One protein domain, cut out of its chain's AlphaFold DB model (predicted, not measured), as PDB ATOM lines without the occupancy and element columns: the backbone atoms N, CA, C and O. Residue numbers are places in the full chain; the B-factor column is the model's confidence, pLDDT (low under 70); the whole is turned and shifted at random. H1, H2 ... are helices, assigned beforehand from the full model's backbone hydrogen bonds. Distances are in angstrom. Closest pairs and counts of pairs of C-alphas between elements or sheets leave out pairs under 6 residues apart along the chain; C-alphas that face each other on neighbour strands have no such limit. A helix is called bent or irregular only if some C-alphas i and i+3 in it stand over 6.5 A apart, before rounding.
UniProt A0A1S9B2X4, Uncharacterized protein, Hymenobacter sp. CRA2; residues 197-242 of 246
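AT A GLANCE: This is residues 197 to 242 of the 246 residues of an uncharacterized protein of Hymenobacter sp. CRA2 (UniProt A0A1S9B2X4). Three helices stand with their centres at the corners of a triangle in a small compact cluster: the two longer ones, H2 and H3, cross at a steep angle, and the short H1 makes a corner with the beginning of H2. H1 and H3 run the same way, with their lines only 18 degrees apart, while H2 runs back the opposite way between them in the chain. The printed part has 46 residues with three named helices, in the order H1, H2, H3, and no named strand; the class is all helix, with 34 residues in the helices. The whole is compact, with a radius of gyration of the C-alphas of 9.4 A, and the C-alphas span 26 by 18 by 16 A along their three main axes.

IN THESE COORDINATES: Begin with H2, residues 206 to 218, which shares with one other helix the greatest length by residues, 13. Find C-alpha 206 at (12.234, -1.817, -11.488); from there the helix runs to C-alpha 218 at (12.172, 17.467, -12.824), 19.3 A away, and you can watch y rise while x ends almost where it began. H2 is irregular: C-alphas 207 and 210 are 8.0 A apart, and its line is a rough one. The other helix of 13 residues is H3, residues 226 to 238, with 18.3 A from first to last C-alpha. Look for its last C-alpha, that of Ser 238, at (17.914, 6.498, -1.685). Go back to the first printed residue for H1, residues 197 to 204: C-alpha 197 stands at (21.871, 3.778, -19.507), and this helix measures 10.7 A from first to last C-alpha.

HOW THE PARTS SIT: Start from H2 and look first towards H3. The two touch, with 6 pairs of C-alphas within 8 A, and H3 touches H2 with residues 232 to 236 alone. Their closest C-alphas are those of Ile 212 and Ala 236, 6.2 A apart. They run opposite ways at a steep tilt of 51 degrees, and their centres are 10.8 A apart. Now turn to H1, which touches H2 only at the corner by their link, and H2 does so with residues 208 to 212 alone. The closest C-alphas here are those of Leu 202 and Ala 209, 5.0 A apart. H1 and H2 run opposite ways at a steep tilt of 35.2 degrees, only just beyond shallow, with their centres 10.7 A apart. Last, compare H1 with H3: they are close but not clearly touching, with 2 pairs of C-alphas within 8 A. Their closest C-alphas are those of Thr 201 and Val 233, 7.6 A apart; they run the same way at a shallow tilt of 18 degrees, and 11.6 A lies between their centres. Along the backbone, every O i to N i+4 pair is within hydrogen-bond range in H1, against 7 of 9 in H2 and 8 of 9 in H3.

THE WHOLE: The two C-alphas farthest apart are those of Asn 224 and Ala 242, 27.4 A, and from the first printed C-alpha to the last, Ala 197 to Ala 242, it is 24.0 A. The link from H1 to H2 is tight, with 1 residue, Phe 205; the link from H2 to H3 is short, with 7 residues, 219 to 225. The printed part has no cut; it begins at residue 197 and ends at residue 242 of a full chain of 246 residues. In the B-factor column you will find the pLDDT, this predicted model's own confidence, with a mean of 94.3 for the printed part and one printed residue under 70, Ala 242.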
ATOM      1  N   ALA A 197      21.893   3.244 -20.868       94.44
ATOM      2  CA  ALA A 197      21.871   3.778 -19.507       94.44
ATOM      3  C   ALA A 197      20.468   3.922 -18.909       94.44
ATOM      4  O   ALA A 197      20.239   3.468 -17.789       94.44
ATOM      5  N   GLU A 198      19.508   4.478 -19.653       95.88
ATOM      6  CA  GLU A 198      18.125   4.594 -19.177       95.88
ATOM      7  C   GLU A 198      17.493   3.217 -18.937       95.88
ATOM      8  O   GLU A 198      17.037   2.919 -17.835       95.88
ATOM      9  N   LYS A 199      17.479   2.353 -19.955       95.62
ATOM     10  CA  LYS A 199      16.807   1.052 -19.885       95.62
ATOM     11  C   LYS A 199      17.395   0.175 -18.782       95.62
ATOM     12  O   LYS A 199      16.645  -0.443 -18.028       95.62
ATOM     13  N   GLU A 200      18.717   0.113 -18.696       93.94
ATOM     14  CA  GLU A 200      19.425  -0.736 -17.740       93.94
ATOM     15  C   GLU A 200      19.248  -0.239 -16.305       93.94
ATOM     16  O   GLU A 200      18.876  -1.028 -15.437       93.94
ATOM     17  N   THR A 201      19.391   1.072 -16.068       94.06
ATOM     18  CA  THR A 201      19.151   1.669 -14.743       94.06
ATOM     19  C   THR A 201      17.724   1.385 -14.278       94.06
ATOM     20  O   THR A 201      17.507   0.885 -13.178       94.06
ATOM     21  N   LEU A 202      16.726   1.617 -15.134       95.56
ATOM     22  CA  LEU A 202      15.323   1.374 -14.783       95.56
ATOM     23  C   LEU A 202      14.993  -0.111 -14.602       95.56
ATOM     24  O   LEU A 202      14.066  -0.441 -13.867       95.56
ATOM     25  N   THR A 203      15.729  -1.001 -15.268       94.12
ATOM     26  CA  THR A 203      15.567  -2.450 -15.100       94.12
ATOM     27  C   THR A 203      16.106  -2.905 -13.746       94.12
ATOM     28  O   THR A 203      15.439  -3.692 -13.076       94.12
ATOM     29  N   LEU A 204      17.263  -2.385 -13.317       91.81
ATOM     30  CA  LEU A 204      17.817  -2.668 -11.987       91.81
ATOM     31  C   LEU A 204      16.909  -2.133 -10.874       91.81
ATOM     32  O   LEU A 204      16.631  -2.837  -9.908       91.81
ATOM     33  N   PHE A 205      16.373  -0.926 -11.047       93.12
ATOM     34  CA  PHE A 205      15.484  -0.283 -10.079       93.12
ATOM     35  C   PHE A 205      14.002  -0.408 -10.457       93.12
ATOM     36  O   PHE A 205      13.228   0.541 -10.304       93.12
ATOM     37  N   LYS A 206      13.587  -1.582 -10.951       94.00
ATOM     38  CA  LYS A 206      12.234  -1.817 -11.488       94.00
ATOM     39  C   LYS A 206      11.088  -1.314 -10.588       94.00
ATOM     40  O   LYS A 206      10.183  -0.687 -11.138       94.00
ATOM     41  N   PRO A 207      11.101  -1.510  -9.250       95.06
ATOM     42  CA  PRO A 207      10.026  -1.019  -8.380       95.06
ATOM     43  C   PRO A 207       9.895   0.512  -8.366       95.06
ATOM     44  O   PRO A 207       8.792   1.038  -8.264       95.06
ATOM     45  N   ASN A 208      11.013   1.223  -8.531       96.56
ATOM     46  CA  ASN A 208      11.110   2.676  -8.389       96.56
ATOM     47  C   ASN A 208      11.254   3.404  -9.741       96.56
ATOM     48  O   ASN A 208      11.461   4.617  -9.779       96.56
ATOM     49  N   ALA A 209      11.116   2.693 -10.866       96.88
ATOM     50  CA  ALA A 209      11.391   3.215 -12.206       96.88
ATOM     51  C   ALA A 209      10.600   4.495 -12.548       96.88
ATOM     52  O   ALA A 209      11.142   5.415 -13.163       96.88
ATOM     53  N   ALA A 210       9.332   4.583 -12.133       97.44
ATOM     54  CA  ALA A 210       8.503   5.766 -12.371       97.44
ATOM     55  C   ALA A 210       9.015   7.001 -11.607       97.44
ATOM     56  O   ALA A 210       9.150   8.074 -12.200       97.44
ATOM     57  N   ALA A 211       9.365   6.834 -10.327       97.75
ATOM     58  CA  ALA A 211       9.913   7.902  -9.492       97.75
ATOM     59  C   ALA A 211      11.263   8.398 -10.033       97.75
ATOM     60  O   ALA A 211      11.489   9.601 -10.141       97.75
ATOM     61  N   ILE A 212      12.126   7.476 -10.472       97.69
ATOM     62  CA  ILE A 212      13.428   7.795 -11.074       97.69
ATOM     63  C   ILE A 212      13.257   8.630 -12.351       97.69
ATOM     64  O   ILE A 212      13.922   9.655 -12.512       97.69
ATOM     65  N   LYS A 213      12.330   8.250 -13.245       98.06
ATOM     66  CA  LYS A 213      12.029   9.038 -14.456       98.06
ATOM     67  C   LYS A 213      11.514  10.432 -14.123       98.06
ATOM     68  O   LYS A 213      11.914  11.406 -14.764       98.06
ATOM     69  N   GLN A 214      10.618  10.530 -13.144       98.19
ATOM     70  CA  GLN A 214      10.071  11.810 -12.709       98.19
ATOM     71  C   GLN A 214      11.168  12.719 -12.151       98.19
ATOM     72  O   GLN A 214      11.244  13.879 -12.554       98.19
ATOM     73  N   TYR A 215      12.049  12.184 -11.304       98.31
ATOM     74  CA  TYR A 215      13.192  12.908 -10.754       98.31
ATOM     75  C   TYR A 215      14.132  13.412 -11.856       98.31
ATOM     76  O   TYR A 215      14.417  14.609 -11.922       98.31
ATOM     77  N   ALA A 216      14.534  12.538 -12.786       98.25
ATOM     78  CA  ALA A 216      15.390  12.927 -13.905       98.25
ATOM     79  C   ALA A 216      14.755  14.053 -14.742       98.25
ATOM     80  O   ALA A 216      15.414  15.041 -15.062       98.25
ATOM     81  N   ARG A 217      13.446  13.971 -15.017       98.19
ATOM     82  CA  ARG A 217      12.711  15.015 -15.745       98.19
ATOM     83  C   ARG A 217      12.638  16.332 -14.969       98.19
ATOM     84  O   ARG A 217      12.879  17.387 -15.555       98.19
ATOM     85  N   GLN A 218      12.306  16.284 -13.680       98.44
ATOM     86  CA  GLN A 218      12.172  17.467 -12.824       98.44
ATOM     87  C   GLN A 218      13.499  18.225 -12.693       98.44
ATOM     88  O   GLN A 218      13.517  19.454 -12.757       98.44
ATOM     89  N   HIS A 219      14.607  17.492 -12.574       98.06
ATOM     90  CA  HIS A 219      15.949  18.055 -12.434       98.06
ATOM     91  C   HIS A 219      16.694  18.226 -13.768       98.06
ATOM     92  O   HIS A 219      17.852  18.637 -13.763       98.06
ATOM     93  N   LYS A 220      16.031  17.961 -14.907       98.12
ATOM     94  CA  LYS A 220      16.599  18.048 -16.267       98.12
ATOM     95  C   LYS A 220      17.892  17.231 -16.431       98.12
ATOM     96  O   LYS A 220      18.821  17.672 -17.102       98.12
ATOM     97  N   LEU A 221      17.941  16.058 -15.804       97.69
ATOM     98  CA  LEU A 221      19.069  15.134 -15.850       97.69
ATOM     99  C   LEU A 221      18.946  14.187 -17.051       97.69
ATOM    100  O   LEU A 221      17.855  13.740 -17.411       97.69
ATOM    101  N   SER A 222      20.086  13.858 -17.642       97.38
ATOM    102  CA  SER A 222      20.253  12.947 -18.764       97.38
ATOM    103  C   SER A 222      20.903  11.649 -18.308       97.38
ATOM    104  O   SER A 222      21.940  11.652 -17.647       97.38
ATOM    105  N   PHE A 223      20.356  10.525 -18.766       96.75
ATOM    106  CA  PHE A 223      20.965   9.210 -18.564       96.75
ATOM    107  C   PHE A 223      22.271   9.025 -19.354       96.75
ATOM    108  O   PHE A 223      23.031   8.109 -19.068       96.75
ATOM    109  N   ASN A 224      22.557   9.888 -20.335       94.25
ATOM    110  CA  ASN A 224      23.719   9.746 -21.220       94.25
ATOM    111  C   ASN A 224      24.966  10.495 -20.727       94.25
ATOM    112  O   ASN A 224      26.024  10.384 -21.343       94.25
ATOM    113  N   LYS A 225      24.857  11.291 -19.659       93.69
ATOM    114  CA  LYS A 225      25.990  12.027 -19.088       93.69
ATOM    115  C   LYS A 225      26.409  11.373 -17.769       93.69
ATOM    116  O   LYS A 225      25.564  11.293 -16.882       93.69
ATOM    117  N   PRO A 226      27.680  10.967 -17.595       92.69
ATOM    118  CA  PRO A 226      28.145  10.269 -16.392       92.69
ATOM    119  C   PRO A 226      27.782  10.962 -15.071       92.69
ATOM    120  O   PRO A 226      27.265  10.322 -14.161       92.69
ATOM    121  N   GLU A 227      27.995  12.277 -14.990       92.00
ATOM    122  CA  GLU A 227      27.735  13.081 -13.785       92.00
ATOM    123  C   GLU A 227      26.243  13.248 -13.467       92.00
ATOM    124  O   GLU A 227      25.854  13.415 -12.314       92.00
ATOM    125  N   GLU A 228      25.387  13.261 -14.488       96.62
ATOM    126  CA  GLU A 228      23.939  13.364 -14.293       96.62
ATOM    127  C   GLU A 228      23.357  11.982 -13.977       96.62
ATOM    128  O   GLU A 228      22.510  11.861 -13.093       96.62
ATOM    129  N   LEU A 229      23.873  10.932 -14.625       97.00
ATOM    130  CA  LEU A 229      23.530   9.546 -14.330       97.00
ATOM    131  C   LEU A 229      23.917   9.160 -12.901       97.00
ATOM    132  O   LEU A 229      23.131   8.483 -12.247       97.00
ATOM    133  N   SER A 230      25.067   9.610 -12.385       96.00
ATOM    134  CA  SER A 230      25.448   9.325 -10.997       96.00
ATOM    135  C   SER A 230      24.421   9.869 -10.006       96.00
ATOM    136  O   SER A 230      23.978   9.125  -9.140       96.00
ATOM    137  N   ARG A 231      23.923  11.097 -10.212       97.31
ATOM    138  CA  ARG A 231      22.852  11.686  -9.386       97.31
ATOM    139  C   ARG A 231      21.542  10.908  -9.483       97.31
ATOM    140  O   ARG A 231      20.829  10.778  -8.492       97.31
ATOM    141  N   ILE A 232      21.212  10.403 -10.674       97.62
ATOM    142  CA  ILE A 232      20.035   9.549 -10.873       97.62
ATOM    143  C   ILE A 232      20.191   8.237 -10.089       97.62
ATOM    144  O   ILE A 232      19.240   7.811  -9.436       97.62
ATOM    145  N   VAL A 233      21.372   7.612 -10.132       96.56
ATOM    146  CA  VAL A 233      21.669   6.370  -9.398       96.56
ATOM    147  C   VAL A 233      21.687   6.610  -7.886       96.56
ATOM    148  O   VAL A 233      21.079   5.833  -7.155       96.56
ATOM    149  N   ASP A 234      22.272   7.713  -7.413       96.19
ATOM    150  CA  ASP A 234      22.246   8.111  -5.998       96.19
ATOM    151  C   ASP A 234      20.805   8.269  -5.492       96.19
ATOM    152  O   ASP A 234      20.438   7.735  -4.442       96.19
ATOM    153  N   TYR A 235      19.954   8.947  -6.269       97.31
ATOM    154  CA  TYR A 235      18.534   9.066  -5.949       97.31
ATOM    155  C   TYR A 235      17.838   7.700  -5.948       97.31
ATOM    156  O   TYR A 235      17.108   7.387  -5.009       97.31
ATOM    157  N   ALA A 236      18.089   6.858  -6.950       95.75
ATOM    158  CA  ALA A 236      17.509   5.521  -7.025       95.75
ATOM    159  C   ALA A 236      17.886   4.648  -5.813       95.75
ATOM    160  O   ALA A 236      17.014   3.983  -5.251       95.75
ATOM    161  N   ASN A 237      19.146   4.714  -5.369       94.69
ATOM    162  CA  ASN A 237      19.621   4.056  -4.150       94.69
ATOM    163  C   ASN A 237      18.916   4.597  -2.897       94.69
ATOM    164  O   ASN A 237      18.569   3.817  -2.017       94.69
ATOM    165  N   SER A 238      18.637   5.904  -2.824       95.00
ATOM    166  CA  SER A 238      17.914   6.498  -1.685       95.00
ATOM    167  C   SER A 238      16.448   6.055  -1.569       95.00
ATOM    168  O   SER A 238      15.859   6.160  -0.496       95.00
ATOM    169  N   LEU A 239      15.858   5.563  -2.664       93.06
ATOM    170  CA  LEU A 239      14.495   5.026  -2.693       93.06
ATOM    171  C   LEU A 239      14.428   3.541  -2.320       93.06
ATOM    172  O   LEU A 239      13.332   3.019  -2.102       93.06
ATOM    173  N   ALA A 240      15.560   2.833  -2.323       82.00
ATOM    174  CA  ALA A 240      15.583   1.452  -1.875       82.00
ATOM    175  C   ALA A 240      15.312   1.433  -0.361       82.00
ATOM    176  O   ALA A 240      15.904   2.228   0.374       82.00
ATOM    177  N   PRO A 241      14.404   0.573   0.134       70.69
ATOM    178  CA  PRO A 241      14.239   0.412   1.570       70.69
ATOM    179  C   PRO A 241      15.594  -0.007   2.132       70.69
ATOM    180  O   PRO A 241      16.179  -0.959   1.616       70.69
ATOM    181  N   ALA A 242      16.093   0.727   3.135       58.31
ATOM    182  CA  ALA A 242      17.359   0.429   3.793       58.31
ATOM    183  C   ALA A 242      17.393  -1.072   4.074       58.31
ATOM    184  O   ALA A 242      16.564  -1.557   4.846       58.31
TER     185      ALA A 242